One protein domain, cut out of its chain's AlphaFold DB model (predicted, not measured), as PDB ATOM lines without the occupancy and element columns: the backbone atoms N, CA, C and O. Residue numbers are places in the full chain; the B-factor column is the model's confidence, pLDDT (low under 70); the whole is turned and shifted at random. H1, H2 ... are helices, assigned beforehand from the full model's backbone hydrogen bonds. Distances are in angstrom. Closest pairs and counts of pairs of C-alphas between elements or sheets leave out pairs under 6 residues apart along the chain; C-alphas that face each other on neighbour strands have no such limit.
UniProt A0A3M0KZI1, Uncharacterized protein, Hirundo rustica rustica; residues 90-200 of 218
ATOM      1  N   LYS A  90      72.215 155.621  81.049       96.25
ATOM      2  CA  LYS A  90      72.655 154.221  80.914       96.25
ATOM      3  C   LYS A  90      72.293 153.413  82.154       96.25
ATOM      4  O   LYS A  90      71.762 152.318  81.999       96.25
ATOM      5  N   ASP A  91      72.513 153.976  83.334       94.94
ATOM      6  CA  ASP A  91      72.265 153.310  84.612       94.94
ATOM      7  C   ASP A  91      70.760 153.132  84.824       94.94
ATOM      8  O   ASP A  91      70.313 152.020  85.082       94.94
ATOM      9  N   LEU A  92      69.954 154.161  84.527       95.88
ATOM     10  CA  LEU A  92      68.487 154.070  84.527       95.88
ATOM     11  C   LEU A  92      67.951 152.977  83.581       95.88
ATOM     12  O   LEU A  92      66.943 152.343  83.881       95.88
ATOM     13  N   ARG A  93      68.620 152.696  82.451       95.38
ATOM     14  CA  ARG A  93      68.260 151.549  81.588       95.38
ATOM     15  C   ARG A  93      68.643 150.198  82.197       95.38
ATOM     16  O   ARG A  93      67.944 149.221  81.930       95.38
ATOM     17  N   GLY A  94      69.717 150.140  82.984       95.44
ATOM     18  CA  GLY A  94      70.069 148.977  83.803       95.44
ATOM     19  C   GLY A  94      69.004 148.723  84.867       95.44
ATOM     20  O   GLY A  94      68.334 147.696  84.816       95.44
ATOM     21  N   LEU A  95      68.745 149.721  85.717       94.81
ATOM     22  CA  LEU A  95      67.718 149.662  86.764       94.81
ATOM     23  C   LEU A  95      66.345 149.275  86.198       94.81
ATOM     24  O   LEU A  95      65.679 148.414  86.767       94.81
ATOM     25  N   ARG A  96      65.940 149.827  85.040       95.69
ATOM     26  CA  ARG A  96      64.700 149.414  84.360       95.69
ATOM     27  C   ARG A  96      64.687 147.909  84.105       95.69
ATOM     28  O   ARG A  96      63.752 147.232  84.504       95.69
ATOM     29  N   LYS A  97      65.731 147.376  83.467       94.12
ATOM     30  CA  LYS A  97      65.831 145.948  83.131       94.12
ATOM     31  C   LYS A  97      65.767 145.051  84.374       94.12
ATOM     32  O   LYS A  97      65.148 143.990  84.312       94.12
ATOM     33  N   ASP A  98      66.403 145.461  85.465       94.19
ATOM     34  CA  ASP A  98      66.524 144.642  86.673       94.19
ATOM     35  C   ASP A  98      65.223 144.654  87.503       94.19
ATOM     36  O   ASP A  98      64.779 143.604  87.992       94.19
ATOM     37  N   TYR A  99      64.560 145.815  87.575       95.06
ATOM     38  CA  TYR A  99      63.335 146.031  88.347       95.06
ATOM     39  C   TYR A  99      62.023 145.910  87.560       95.06
ATOM     40  O   TYR A  99      60.969 145.950  88.188       95.06
ATOM     41  N   THR A 100      62.021 145.725  86.237       96.12
ATOM     42  CA  THR A 100      60.775 145.458  85.495       96.12
ATOM     43  C   THR A 100      60.075 144.190  86.024       96.12
ATOM     44  O   THR A 100      60.688 143.137  86.255       96.12
ATOM     45  N   GLN A 101      58.761 144.300  86.221       96.00
ATOM     46  CA  GLN A 101      57.861 143.196  86.524       96.00
ATOM     47  C   GLN A 101      57.957 142.146  85.415       96.00
ATOM     48  O   GLN A 101      57.956 142.460  84.226       96.00
ATOM     49  N   ARG A 102      58.073 140.874  85.800       95.00
ATOM     50  CA  ARG A 102      58.024 139.788  84.820       95.00
ATOM     51  C   ARG A 102      56.567 139.540  84.404       95.00
ATOM     52  O   ARG A 102      55.711 139.583  85.287       95.00
ATOM     53  N   PRO A 103      56.287 139.157  83.143       88.94
ATOM     54  CA  PRO A 103      54.919 138.907  82.671       88.94
ATOM     55  C   PRO A 103      54.149 137.839  83.460       88.94
ATOM     56  O   PRO A 103      52.923 137.846  83.475       88.94
ATOM     57  N   ASP A 104      54.867 136.914  84.103       88.31
ATOM     58  CA  ASP A 104      54.331 135.819  84.914       88.31
ATOM     59  C   ASP A 104      54.290 136.117  86.426       88.31
ATOM     60  O   ASP A 104      53.764 135.314  87.196       88.31
ATOM     61  N   ALA A 105      54.839 137.250  86.876       90.00
ATOM     62  CA  ALA A 105      54.936 137.591  88.292       90.00
ATOM     63  C   ALA A 105      53.724 138.394  88.784       90.00
ATOM     64  O   ALA A 105      53.353 139.419  88.203       90.00
ATOM     65  N   SER A 106      53.162 137.983  89.926       91.75
ATOM     66  CA  SER A 106      52.194 138.806  90.660       91.75
ATOM     67  C   SER A 106      52.835 140.117  91.142       91.75
ATOM     68  O   SER A 106      54.059 140.200  91.264       91.75
ATOM     69  N   ILE A 107      52.012 141.123  91.465       93.31
ATOM     70  CA  ILE A 107      52.478 142.382  92.074       93.31
ATOM     71  C   ILE A 107      53.307 142.090  93.333       93.31
ATOM     72  O   ILE A 107      54.425 142.574  93.443       93.31
ATOM     73  N   LEU A 108      52.820 141.236  94.242       93.25
ATOM     74  CA  LEU A 108      53.536 140.900  95.479       93.25
ATOM     75  C   LEU A 108      54.870 140.195  95.205       93.25
ATOM     76  O   LEU A 108      55.892 140.565  95.775       93.25
ATOM     77  N   SER A 109      54.893 139.228  94.286       92.94
ATOM     78  CA  SER A 109      56.128 138.524  93.908       92.94
ATOM     79  C   SER A 109      57.140 139.461  93.226       92.94
ATOM     80  O   SER A 109      58.350 139.258  93.330       92.94
ATOM     81  N   TRP A 110      56.664 140.499  92.529       95.75
ATOM     82  CA  TRP A 110      57.493 141.566  91.967       95.75
ATOM     83  C   TRP A 110      58.032 142.513  93.044       95.75
ATOM     84  O   TRP A 110      59.231 142.786  93.045       95.75
ATOM     85  N   LEU A 111      57.200 142.938  93.998       95.12
ATOM     86  CA  LEU A 111      57.621 143.768  95.129       95.12
ATOM     87  C   LEU A 111      58.650 143.051  96.019       95.12
ATOM     88  O   LEU A 111      59.659 143.653  96.368       95.12
ATOM     89  N   VAL A 112      58.480 141.756  96.310       94.75
ATOM     90  CA  VAL A 112      59.498 140.969  97.039       94.75
ATOM     91  C   VAL A 112      60.840 140.977  96.292       94.75
ATOM     92  O   VAL A 112      61.879 141.184  96.910       94.75
ATOM     93  N   ARG A 113      60.838 140.851  94.954       95.00
ATOM     94  CA  ARG A 113      62.067 140.984  94.147       95.00
ATOM     95  C   ARG A 113      62.661 142.394  94.182       95.00
ATOM     96  O   ARG A 113      63.880 142.517  94.162       95.00
ATOM     97  N   LEU A 114      61.828 143.437  94.188       95.31
ATOM     98  CA  LEU A 114      62.263 144.833  94.291       95.31
ATOM     99  C   LEU A 114      62.943 145.100  95.645       95.31
ATOM    100  O   LEU A 114      63.979 145.760  95.684       95.31
ATOM    101  N   TRP A 115      62.404 144.528  96.725       93.06
ATOM    102  CA  TRP A 115      63.008 144.542  98.057       93.06
ATOM    103  C   TRP A 115      64.344 143.783  98.092       93.06
ATOM    104  O   TRP A 115      65.378 144.377  98.395       93.06
ATOM    105  N   ASP A 116      64.353 142.501  97.698       93.81
ATOM    106  CA  ASP A 116      65.553 141.644  97.703       93.81
ATOM    107  C   ASP A 116      66.701 142.212  96.838       93.81
ATOM    108  O   ASP A 116      67.874 141.969  97.118       93.81
ATOM    109  N   ALA A 117      66.379 142.980  95.791       92.25
ATOM    110  CA  ALA A 117      67.344 143.654  94.922       92.25
ATOM    111  C   ALA A 117      67.729 145.078  95.389       92.25
ATOM    112  O   ALA A 117      68.331 145.821  94.619       92.25
ATOM    113  N   ALA A 118      67.439 145.445  96.642       88.06
ATOM    114  CA  ALA A 118      67.793 146.725  97.267       88.06
ATOM    115  C   ALA A 118      67.167 147.974  96.602       88.06
ATOM    116  O   ALA A 118      67.797 149.032  96.498       88.06
ATOM    117  N   GLY A 119      65.887 147.888  96.222       89.00
ATOM    118  CA  GLY A 119      65.103 149.034  95.745       89.00
ATOM    119  C   GLY A 119      65.028 150.201  96.745       89.00
ATOM    120  O   GLY A 119      64.904 151.350  96.325       89.00
ATOM    121  N   GLU A 120      65.174 149.939  98.048       91.38
ATOM    122  CA  GLU A 120      65.277 150.965  99.101       91.38
ATOM    123  C   GLU A 120      66.565 151.804  98.973       91.38
ATOM    124  O   GLU A 120      66.541 153.021  99.125       91.38
ATOM    125  N   ALA A 121      67.690 151.187  98.597       90.62
ATOM    126  CA  ALA A 121      68.958 151.892  98.396       90.62
ATOM    127  C   ALA A 121      69.011 152.686  97.072       90.62
ATOM    128  O   ALA A 121      69.947 153.455  96.843       90.62
ATOM    129  N   THR A 122      68.024 152.504  96.190       93.31
ATOM    130  CA  THR A 122      67.948 153.163  94.880       93.31
ATOM    131  C   THR A 122      67.168 154.476  95.007       93.31
ATOM    132  O   THR A 122      65.980 154.533  94.701       93.31
ATOM    133  N   MET A 123      67.825 155.530  95.498       94.75
ATOM    134  CA  MET A 123      67.251 156.883  95.595       94.75
ATOM    135  C   MET A 123      67.071 157.508  94.210       94.75
ATOM    136  O   MET A 123      68.024 157.533  93.443       94.75
ATOM    137  N   LEU A 124      65.883 158.035  93.898       93.31
ATOM    138  CA  LEU A 124      65.576 158.651  92.602       93.31
ATOM    139  C   LEU A 124      64.828 159.976  92.767       93.31
ATOM    140  O   LEU A 124      63.797 160.041  93.450       93.31
ATOM    141  N   ASP A 125      65.290 161.012  92.068       94.00
ATOM    142  CA  ASP A 125      64.542 162.253  91.890       94.00
ATOM    143  C   ASP A 125      63.372 162.096  90.894       94.00
ATOM    144  O   ASP A 125      63.257 161.122  90.140       94.00
ATOM    145  N   GLY A 126      62.448 163.063  90.895       92.50
ATOM    146  CA  GLY A 126      61.268 163.018  90.027       92.50
ATOM    147  C   GLY A 126      61.570 163.092  88.521       92.50
ATOM    148  O   GLY A 126      60.724 162.719  87.711       92.50
ATOM    149  N   THR A 127      62.744 163.564  88.104       94.31
ATOM    150  CA  THR A 127      63.196 163.524  86.704       94.31
ATOM    151  C   THR A 127      63.788 162.165  86.349       94.31
ATOM    152  O   THR A 127      63.470 161.626  85.287       94.31
ATOM    153  N   GLU A 128      64.577 161.569  87.236       95.81
ATOM    154  CA  GLU A 128      65.168 160.240  87.074       95.81
ATOM    155  C   GLU A 128      64.088 159.167  87.000       95.81
ATOM    156  O   GLU A 128      64.129 158.332  86.101       95.81
ATOM    157  N   ALA A 129      63.058 159.243  87.846       95.12
ATOM    158  CA  ALA A 129      61.909 158.339  87.802       95.12
ATOM    159  C   ALA A 129      61.138 158.406  86.466       95.12
ATOM    160  O   ALA A 129      60.725 157.377  85.929       95.12
ATOM    161  N   ARG A 130      60.995 159.596  85.861       95.31
ATOM    162  CA  ARG A 130      60.383 159.746  84.522       95.31
ATOM    163  C   ARG A 130      61.261 159.170  83.410       95.31
ATOM    164  O   ARG A 130      60.741 158.611  82.449       95.31
ATOM    165  N   HIS A 131      62.584 159.272  83.536       95.62
ATOM    166  CA  HIS A 131      63.523 158.626  82.614       95.62
ATOM    167  C   HIS A 131      63.605 157.102  82.836       95.62
ATOM    168  O   HIS A 131      63.785 156.349  81.872       95.62
ATOM    169  N   LEU A 132      63.418 156.632  84.073       95.31
ATOM    170  CA  LEU A 132      63.295 155.218  84.419       95.31
ATOM    171  C   LEU A 132      62.058 154.611  83.754       95.31
ATOM    172  O   LEU A 132      62.189 153.555  83.147       95.31
ATOM    173  N   GLY A 133      60.932 155.329  83.725       94.06
ATOM    174  CA  GLY A 133      59.725 154.952  82.982       94.06
ATOM    175  C   GLY A 133      59.022 153.714  83.547       94.06
ATOM    176  O   GLY A 133      59.277 153.317  84.677       94.06
ATOM    177  N   SER A 134      58.135 153.106  82.752       95.06
ATOM    178  CA  SER A 134      57.355 151.925  83.148       95.06
ATOM    179  C   SER A 134      58.203 150.773  83.685       95.06
ATOM    180  O   SER A 134      59.153 150.329  83.028       95.06
ATOM    181  N   LEU A 135      57.799 150.249  84.845       96.19
ATOM    182  CA  LEU A 135      58.365 149.042  85.453       96.19
ATOM    183  C   LEU A 135      57.320 147.942  85.621       96.19
ATOM    184  O   LEU A 135      57.681 146.770  85.550       96.19
ATOM    185  N   SER A 136      56.058 148.295  85.845       95.50
ATOM    186  CA  SER A 136      54.974 147.345  86.074       95.50
ATOM    187  C   SER A 136      54.226 146.999  84.780       95.50
ATOM    188  O   SER A 136      54.540 147.487  83.691       95.50
ATOM    189  N   HIS A 137      53.223 146.131  84.891       93.44
ATOM    190  CA  HIS A 137      52.228 145.903  83.838       93.44
ATOM    191  C   HIS A 137      50.889 146.617  84.102       93.44
ATOM    192  O   HIS A 137      49.935 146.393  83.355       93.44
ATOM    193  N   ASP A 138      50.796 147.469  85.132       94.12
ATOM    194  CA  ASP A 138      49.613 148.295  85.402       94.12
ATOM    195  C   ASP A 138      49.948 149.780  85.131       94.12
ATOM    196  O   ASP A 138      50.755 150.376  85.851       94.12
ATOM    197  N   PRO A 139      49.337 150.410  84.109       94.00
ATOM    198  CA  PRO A 139      49.689 151.770  83.706       94.00
ATOM    199  C   PRO A 139      49.394 152.817  84.786       94.00
ATOM    200  O   PRO A 139      49.998 153.887  84.764       94.00
ATOM    201  N   VAL A 140      48.499 152.527  85.738       95.25
ATOM    202  CA  VAL A 140      48.224 153.426  86.864       95.25
ATOM    203  C   VAL A 140      49.416 153.437  87.819       95.25
ATOM    204  O   VAL A 140      49.881 154.510  88.176       95.25
ATOM    205  N   ILE A 141      49.971 152.270  88.170       95.50
ATOM    206  CA  ILE A 141      51.142 152.172  89.063       95.50
ATOM    207  C   ILE A 141      52.338 152.909  88.447       95.50
ATOM    208  O   ILE A 141      53.005 153.690  89.124       95.50
ATOM    209  N   ASP A 142      52.578 152.719  87.147       95.88
ATOM    210  CA  ASP A 142      53.638 153.438  86.437       95.88
ATOM    211  C   ASP A 142      53.413 154.965  86.440       95.88
ATOM    212  O   ASP A 142      54.361 155.733  86.621       95.88
ATOM    213  N   GLN A 143      52.169 155.422  86.253       95.50
ATOM    214  CA  GLN A 143      51.816 156.845  86.261       95.50
ATOM    215  C   GLN A 143      51.998 157.480  87.647       95.50
ATOM    216  O   GLN A 143      52.577 158.566  87.744       95.50
ATOM    217  N   GLU A 144      51.544 156.812  88.709       94.44
ATOM    218  CA  GLU A 144      51.734 157.243  90.098       94.44
ATOM    219  C   GLU A 144      53.231 157.388  90.425       94.44
ATOM    220  O   GLU A 144      53.668 158.435  90.913       94.44
ATOM    221  N   MET A 145      54.038 156.393  90.038       93.56
ATOM    222  CA  MET A 145      55.488 156.355  90.260       93.56
ATOM    223  C   MET A 145      56.202 157.548  89.605       93.56
ATOM    224  O   MET A 145      57.155 158.102  90.163       93.56
ATOM    225  N   MET A 146      55.728 157.978  88.432       92.75
ATOM    226  CA  MET A 146      56.272 159.115  87.681       92.75
ATOM    227  C   MET A 146      55.732 160.487  88.124       92.75
ATOM    228  O   MET A 146      56.312 161.511  87.736       92.75
ATOM    229  N   ARG A 147      54.658 160.542  88.931       92.69
ATOM    230  CA  ARG A 147      54.113 161.809  89.452       92.69
ATOM    231  C   ARG A 147      54.999 162.408  90.538       92.69
ATOM    232  O   ARG A 147      55.202 163.622  90.528       92.69
ATOM    233  N   GLU A 148      55.497 161.587  91.462       88.50
ATOM    234  CA  GLU A 148      56.197 162.082  92.651       88.50
ATOM    235  C   GLU A 148      57.443 162.901  92.271       88.50
ATOM    236  O   GLU A 148      58.323 162.441  91.534       88.50
ATOM    237  N   ALA A 149      57.490 164.147  92.742       88.94
ATOM    238  CA  ALA A 149      58.524 165.115  92.391       88.94
ATOM    239  C   ALA A 149      59.664 165.143  93.414       88.94
ATOM    240  O   ALA A 149      60.791 165.485  93.050       88.94
ATOM    241  N   SER A 150      59.382 164.780  94.667       89.25
ATOM    242  CA  SER A 150      60.394 164.668  95.714       89.25
ATOM    243  C   SER A 150      61.354 163.493  95.445       89.25
ATOM    244  O   SER A 150      60.951 162.488  94.847       89.25
ATOM    245  N   PRO A 151      62.639 163.604  95.835       91.50
ATOM    246  CA  PRO A 151      63.554 162.469  95.847       91.50
ATOM    247  C   PRO A 151      63.186 161.483  96.959       91.50
ATOM    248  O   PRO A 151      63.078 161.868  98.121       91.50
ATOM    249  N   CYS A 152      63.032 160.214  96.601       92.38
ATOM    250  CA  CYS A 152      62.724 159.110  97.512       92.38
ATOM    251  C   CYS A 152      63.283 157.801  96.944       92.38
ATOM    252  O   CYS A 152      63.735 157.764  95.793       92.38
ATOM    253  N   SER A 153      63.281 156.727  97.729       93.38
ATOM    254  CA  SER A 153      63.709 155.422  97.224       93.38
ATOM    255  C   SER A 153      62.736 154.875  96.176       93.38
ATOM    256  O   SER A 153      61.529 155.137  96.207       93.38
ATOM    257  N   LEU A 154      63.244 154.059  95.252       95.12
ATOM    258  CA  LEU A 154      62.411 153.325  94.301       95.12
ATOM    259  C   LEU A 154      61.393 152.434  95.033       95.12
ATOM    260  O   LEU A 154      60.260 152.308  94.575       95.12
ATOM    261  N   TRP A 155      61.770 151.876  96.190       95.06
ATOM    262  CA  TRP A 155      60.868 151.128  97.068       95.06
ATOM    263  C   TRP A 155      59.671 151.964  97.532       95.06
ATOM    264  O   TRP A 155      58.536 151.614  97.218       95.06
ATOM    265  N   GLU A 156      59.892 153.095  98.206       93.00
ATOM    266  CA  GLU A 156      58.811 153.966  98.698       93.00
ATOM    267  C   GLU A 156      57.921 154.480  97.564       93.00
ATOM    268  O   GLU A 156      56.696 154.526  97.700       93.00
ATOM    269  N   ARG A 157      58.539 154.845  96.434       94.31
ATOM    270  CA  ARG A 157      57.859 155.341  95.237       94.31
ATOM    271  C   ARG A 157      56.926 154.279  94.651       94.31
ATOM    272  O   ARG A 157      55.774 154.582  94.340       94.31
ATOM    273  N   VAL A 158      57.385 153.031  94.542       95.62
ATOM    274  CA  VAL A 158      56.563 151.910  94.065       95.62
ATOM    275  C   VAL A 158      55.505 151.516  95.101       95.62
ATOM    276  O   VAL A 158      54.349 151.359  94.717       95.62
ATOM    277  N   LEU A 159      55.831 151.433  96.397       93.44
ATOM    278  CA  LEU A 159      54.848 151.153  97.456       93.44
ATOM    279  C   LEU A 159      53.698 152.165  97.444       93.44
ATOM    280  O   LEU A 159      52.537 151.767  97.433       93.44
ATOM    281  N   GLY A 160      54.008 153.466  97.387       92.69
ATOM    282  CA  GLY A 160      52.994 154.517  97.280       92.69
ATOM    283  C   GLY A 160      52.132 154.372  96.025       92.69
ATOM    284  O   GLY A 160      50.919 154.535  96.090       92.69
ATOM    285  N   SER A 161      52.735 153.983  94.902       94.06
ATOM    286  CA  SER A 161      52.028 153.758  93.634       94.06
ATOM    287  C   SER A 161      51.080 152.555  93.678       94.06
ATOM    288  O   SER A 161      49.988 152.602  93.116       94.06
ATOM    289  N   VAL A 162      51.470 151.480  94.370       94.88
ATOM    290  CA  VAL A 162      50.613 150.310  94.613       94.88
ATOM    291  C   VAL A 162      49.485 150.673  95.587       94.88
ATOM    292  O   VAL A 162      48.329 150.374  95.301       94.88
ATOM    293  N   ALA A 163      49.780 151.384  96.678       91.50
ATOM    294  CA  ALA A 163      48.781 151.815  97.661       91.50
ATOM    295  C   ALA A 163      47.712 152.764  97.079       91.50
ATOM    296  O   ALA A 163      46.573 152.749  97.523       91.50
ATOM    297  N   GLN A 164      48.045 153.558  96.053       91.00
ATOM    298  CA  GLN A 164      47.068 154.383  95.321       91.00
ATOM    299  C   GLN A 164      46.214 153.575  94.326       91.00
ATOM    300  O   GLN A 164      45.145 154.019  93.907       91.00
ATOM    301  N   ARG A 165      46.681 152.390  93.913       93.56
ATOM    302  CA  ARG A 165      46.033 151.556  92.891       93.56
ATOM    303  C   ARG A 165      45.033 150.541  93.458       93.56
ATOM    304  O   ARG A 165      44.108 150.130  92.747       93.56
ATOM    305  N   TYR A 166      45.243 150.108  94.693       90.31
ATOM    306  CA  TYR A 166      44.502 149.043  95.367       90.31
ATOM    307  C   TYR A 166      43.866 149.591  96.649       90.31
ATOM    308  O   TYR A 166      44.426 150.494  97.259       90.31
ATOM    309  N   LEU A 167      42.698 149.084  97.052       84.69
ATOM    310  CA  LEU A 167      41.957 149.641  98.192       84.69
ATOM    311  C   LEU A 167      42.373 149.006  99.526       84.69
ATOM    312  O   LEU A 167      42.278 149.659 100.563       84.69
ATOM    313  N   CYS A 168      42.834 147.753  99.509       84.12
ATOM    314  CA  CYS A 168      43.365 147.054 100.682       84.12
ATOM    315  C   CYS A 168      44.289 145.880 100.302       84.12
ATOM    316  O   CYS A 168      44.406 145.504  99.132       84.12
ATOM    317  N   ALA A 169      44.918 145.261 101.312       84.50
ATOM    318  CA  ALA A 169      45.803 144.102 101.151       84.50
ATOM    319  C   ALA A 169      45.128 142.910 100.445       84.50
ATOM    320  O   ALA A 169      45.768 142.231  99.637       84.50
ATOM    321  N   ASP A 170      43.830 142.696 100.677       83.19
ATOM    322  CA  ASP A 170      43.075 141.596 100.067       83.19
ATOM    323  C   ASP A 170      42.995 141.694  98.535       83.19
ATOM    324  O   ASP A 170      43.029 140.664  97.858       83.19
ATOM    325  N   ASP A 171      43.005 142.903  97.959       85.06
ATOM    326  CA  ASP A 171      43.021 143.088  96.499       85.06
ATOM    327  C   ASP A 171      44.325 142.572  95.853       85.06
ATOM    328  O   ASP A 171      44.339 142.174  94.680       85.06
ATOM    329  N   LEU A 172      45.431 142.557  96.609       84.88
ATOM    330  CA  LEU A 172      46.712 141.987  96.176       84.88
ATOM    331  C   LEU A 172      46.736 140.454  96.314       84.88
ATOM    332  O   LEU A 172      47.488 139.773  95.606       84.88
ATOM    333  N   TYR A 173      45.900 139.882  97.183       79.19
ATOM    334  CA  TYR A 173      45.830 138.447  97.461       79.19
ATOM    335  C   TYR A 173      44.966 137.670  96.452       79.19
ATOM    336  O   TYR A 173      43.959 137.049  96.798       79.19
ATOM    337  N   ARG A 174      45.411 137.563  95.191       67.06
ATOM    338  CA  ARG A 174      44.797 136.589  94.267       67.06
ATOM    339  C   ARG A 174      45.157 135.145  94.639       67.06
ATOM    340  O   ARG A 174      46.294 134.722  94.468       67.06
ATOM    341  N   GLN A 175      44.139 134.392  95.059       55.16
ATOM    342  CA  GLN A 175      44.118 132.930  95.238       55.16
ATOM    343  C   GLN A 175      45.267 132.346  96.079       55.16
ATOM    344  O   GLN A 175      46.255 131.815  95.562       55.16
ATOM    345  N   GLN A 176      45.080 132.320  97.402       61.62
ATOM    346  CA  GLN A 176      45.914 131.474  98.254       61.62
ATOM    347  C   GLN A 176      45.681 129.994  97.918       61.62
ATOM    348  O   GLN A 176      44.566 129.482  97.990       61.62
ATOM    349  N   THR A 177      46.756 129.297  97.558       64.19
ATOM    350  CA  THR A 177      46.773 127.842  97.368       64.19
ATOM    351  C   THR A 177      47.648 127.221  98.445       64.19
ATOM    352  O   THR A 177      48.678 127.792  98.801       64.19
ATOM    353  N   GLN A 178      47.272 126.038  98.941       73.06
ATOM    354  CA  GLN A 178      48.058 125.315  99.945       73.06
ATOM    355  C   GLN A 178      49.527 125.183  99.503       73.06
ATOM    356  O   GLN A 178      49.821 124.746  98.382       73.06
ATOM    357  N   TRP A 179      50.468 125.565 100.368       80.38
ATOM    358  CA  TRP A 179      51.891 125.346 100.118       80.38
ATOM    359  C   TRP A 179      52.258 123.895 100.444       80.38
ATOM    360  O   TRP A 179      51.924 123.372 101.502       80.38
ATOM    361  N   LYS A 180      52.944 123.231  99.506       86.56
ATOM    362  CA  LYS A 180      53.403 121.839  99.649       86.56
ATOM    363  C   LYS A 180      54.893 121.726  99.998       86.56
ATOM    364  O   LYS A 180      55.382 120.619 100.181       86.56
ATOM    365  N   THR A 181      55.610 122.850 100.060       93.88
ATOM    366  CA  THR A 181      57.044 122.918 100.379       93.88
ATOM    367  C   THR A 181      57.339 124.129 101.267       93.88
ATOM    368  O   THR A 181      56.547 125.077 101.315       93.88
ATOM    369  N   ILE A 182      58.472 124.093 101.970       93.00
ATOM    370  CA  ILE A 182      58.885 125.135 102.919       93.00
ATOM    371  C   ILE A 182      59.246 126.428 102.179       93.00
ATOM    372  O   ILE A 182      58.839 127.507 102.594       93.00
ATOM    373  N   GLU A 183      59.925 126.328 101.037       93.25
ATOM    374  CA  GLU A 183      60.368 127.463 100.216       93.25
ATOM    375  C   GLU A 183      59.167 128.273  99.718       93.25
ATOM    376  O   GLU A 183      59.163 129.502  99.777       93.25
ATOM    377  N   ARG A 184      58.101 127.579  99.292       89.62
ATOM    378  CA  ARG A 184      56.843 128.209  98.872       89.62
ATOM    379  C   ARG A 184      56.097 128.842 100.050       89.62
ATOM    380  O   ARG A 184      55.464 129.877  99.865       89.62
ATOM    381  N   GLY A 185      56.197 128.256 101.245       91.25
ATOM    382  CA  GLY A 185      55.698 128.852 102.488       91.25
ATOM    383  C   GLY A 185      56.437 130.145 102.851       91.25
ATOM    384  O   GLY A 185      55.797 131.170 103.062       91.25
ATOM    385  N   ILE A 186      57.776 130.136 102.835       92.31
ATOM    386  CA  ILE A 186      58.618 131.317 103.103       92.31
ATOM    387  C   ILE A 186      58.335 132.431 102.090       92.31
ATOM    388  O   ILE A 186      58.109 133.574 102.486       92.31
ATOM    389  N   GLN A 187      58.291 132.105 100.794       91.50
ATOM    390  CA  GLN A 187      57.945 133.076  99.753       91.50
ATOM    391  C   GLN A 187      56.558 133.679  99.999       91.50
ATOM    392  O   GLN A 187      56.383 134.887  99.855       91.50
ATOM    393  N   ARG A 188      55.580 132.868 100.425       89.25
ATOM    394  CA  ARG A 188      54.234 133.367 100.712       89.25
ATOM    395  C   ARG A 188      54.187 134.272 101.944       89.25
ATOM    396  O   ARG A 188      53.497 135.284 101.905       89.25
ATOM    397  N   LEU A 189      54.929 133.950 103.004       91.06
ATOM    398  CA  LEU A 189      55.060 134.813 104.183       91.06
ATOM    399  C   LEU A 189      55.684 136.169 103.820       91.06
ATOM    400  O   LEU A 189      55.180 137.198 104.259       91.06
ATOM    401  N   ARG A 190      56.714 136.184 102.959       93.06
ATOM    402  CA  ARG A 190      57.311 137.420 102.420       93.06
ATOM    403  C   ARG A 190      56.313 138.244 101.607       93.06
ATOM    404  O   ARG A 190      56.223 139.449 101.804       93.06
ATOM    405  N   GLU A 191      55.542 137.607 100.726       92.44
ATOM    406  CA  GLU A 191      54.493 138.285  99.950       92.44
ATOM    407  C   GLU A 191      53.401 138.895 100.834       92.44
ATOM    408  O   GLU A 191      52.932 139.987 100.530       92.44
ATOM    409  N   MET A 192      53.006 138.217 101.918       89.75
ATOM    410  CA  MET A 192      52.045 138.767 102.879       89.75
ATOM    411  C   MET A 192      52.648 139.938 103.659       89.75
ATOM    412  O   MET A 192      52.054 141.005 103.668       89.75
ATOM    413  N   ALA A 193      53.862 139.803 104.203       90.19
ATOM    414  CA  ALA A 193      54.542 140.904 104.893       90.19
ATOM    415  C   ALA A 193      54.672 142.162 104.011       90.19
ATOM    416  O   ALA A 193      54.420 143.271 104.470       90.19
ATOM    417  N   VAL A 194      54.997 141.994 102.725       91.25
ATOM    418  CA  VAL A 194      55.032 143.098 101.757       91.25
ATOM    419  C   VAL A 194      53.644 143.696 101.503       91.25
ATOM    420  O   VAL A 194      53.542 144.913 101.373       91.25
ATOM    421  N   ALA A 195      52.582 142.888 101.451       89.88
ATOM    422  CA  ALA A 195      51.220 143.403 101.320       89.88
ATOM    423  C   ALA A 195      50.823 144.252 102.540       89.88
ATOM    424  O   ALA A 195      50.355 145.371 102.358       89.88
ATOM    425  N   GLU A 196      51.089 143.780 103.762       88.94
ATOM    426  CA  GLU A 196      50.845 144.559 104.984       88.94
ATOM    427  C   GLU A 196      51.635 145.884 104.972       88.94
ATOM    428  O   GLU A 196      51.089 146.934 105.304       88.94
ATOM    429  N   ILE A 197      52.889 145.878 104.502       89.00
ATOM    430  CA  ILE A 197      53.734 147.081 104.371       89.00
ATOM    431  C   ILE A 197      53.165 148.111 103.378       89.00
ATOM    432  O   ILE A 197      53.299 149.314 103.611       89.00
ATOM    433  N   VAL A 198      52.525 147.679 102.283       87.94
ATOM    434  CA  VAL A 198      51.886 148.595 101.311       87.94
ATOM    435  C   VAL A 198      50.788 149.432 101.978       87.94
ATOM    436  O   VAL A 198      50.676 150.620 101.676       87.94
ATOM    437  N   PHE A 199      50.009 148.828 102.883       84.00
ATOM    438  CA  PHE A 199      48.832 149.439 103.519       84.00
ATOM    439  C   PHE A 199      49.040 149.828 104.989       84.00
ATOM    440  O   PHE A 199      48.083 150.193 105.667       84.00
ATOM    441  N   SER A 200      50.272 149.760 105.495       81.44
ATOM    442  CA  SER A 200      50.584 150.186 106.859       81.44
ATOM    443  C   SER A 200      50.586 151.711 106.976       81.44
ATOM    444  O   SER A 200      51.343 152.393 106.283       81.44
TER     445      SER A 200
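Overview. This is residues 90 to 200 of the 218 residues of an uncharacterized protein of Hirundo rustica rustica (UniProt A0A3M0KZI1). This is an elongated body of crossed helices: H2 and H5 lie in the middle, H4 packs on H5, H1 and H3 make one end, and the longest helix, H7, crosses H2 towards the other. Residues 180 to 186 stick out there, while tiny H6 packs near the last turns of H7. The 111 printed residues hold seven named helices, H1 to H7 in order, and no named strand: the class is all helix. The whole is compact, with a radius of gyration of the C-alphas of 14.0 A and spans of 44 by 28 by 23 A.

Arrangement. Start at the hub, H7, residues 182 to 198. Its residues 190 to 195 touch H2, residues 107 to 116, about perpendicular at 84 degrees; the closest C-alphas, Leu 108 and Glu 191, are 5.3 A apart. Its residue 198 touches H5, residues 154 to 165, with the closest C-alphas, Leu 159 and Val 198, 5.5 A apart. Its residues 195 to 198 touch H6, residues 169 to 172; the closest C-alphas, Ala 169 and Ala 195, are 5.5 A apart. H5 touches H4, residues 139 to 147, at a steep tilt of 53 degrees, closest at C-alphas Ile 141 and Ser 161, 4.9 A. H4 forms a helical hairpin with H3, residues 126 to 132, closest at C-alphas Arg 130 and Met 146, 5.2 A. H3 touches H1, residues 90 to 99, closest at C-alphas Leu 92 and Leu 132, 5.3 A. Every O i to N i+4 pair is within hydrogen-bond range in H1, H2, H4, H5 and H7, and 2 of 3 in H3; H6 is too short for one.

Along the chain. Find C-alpha 182 at (58.885, 125.135, 102.919); H7 runs 24.5 A to C-alpha 198 at (51.886, 148.595, 101.311). H5 is 16.5 A long, and H1, 14.5 A, begins at C-alpha 90, (72.655, 154.221, 80.914).

Size, cuts and confidence. The C-alphas farthest apart, Thr 127 and Lys 180, are 44.7 A apart. The printed part has no cut and no long link. Look for pLDDT under 70 at residues 174 to 177.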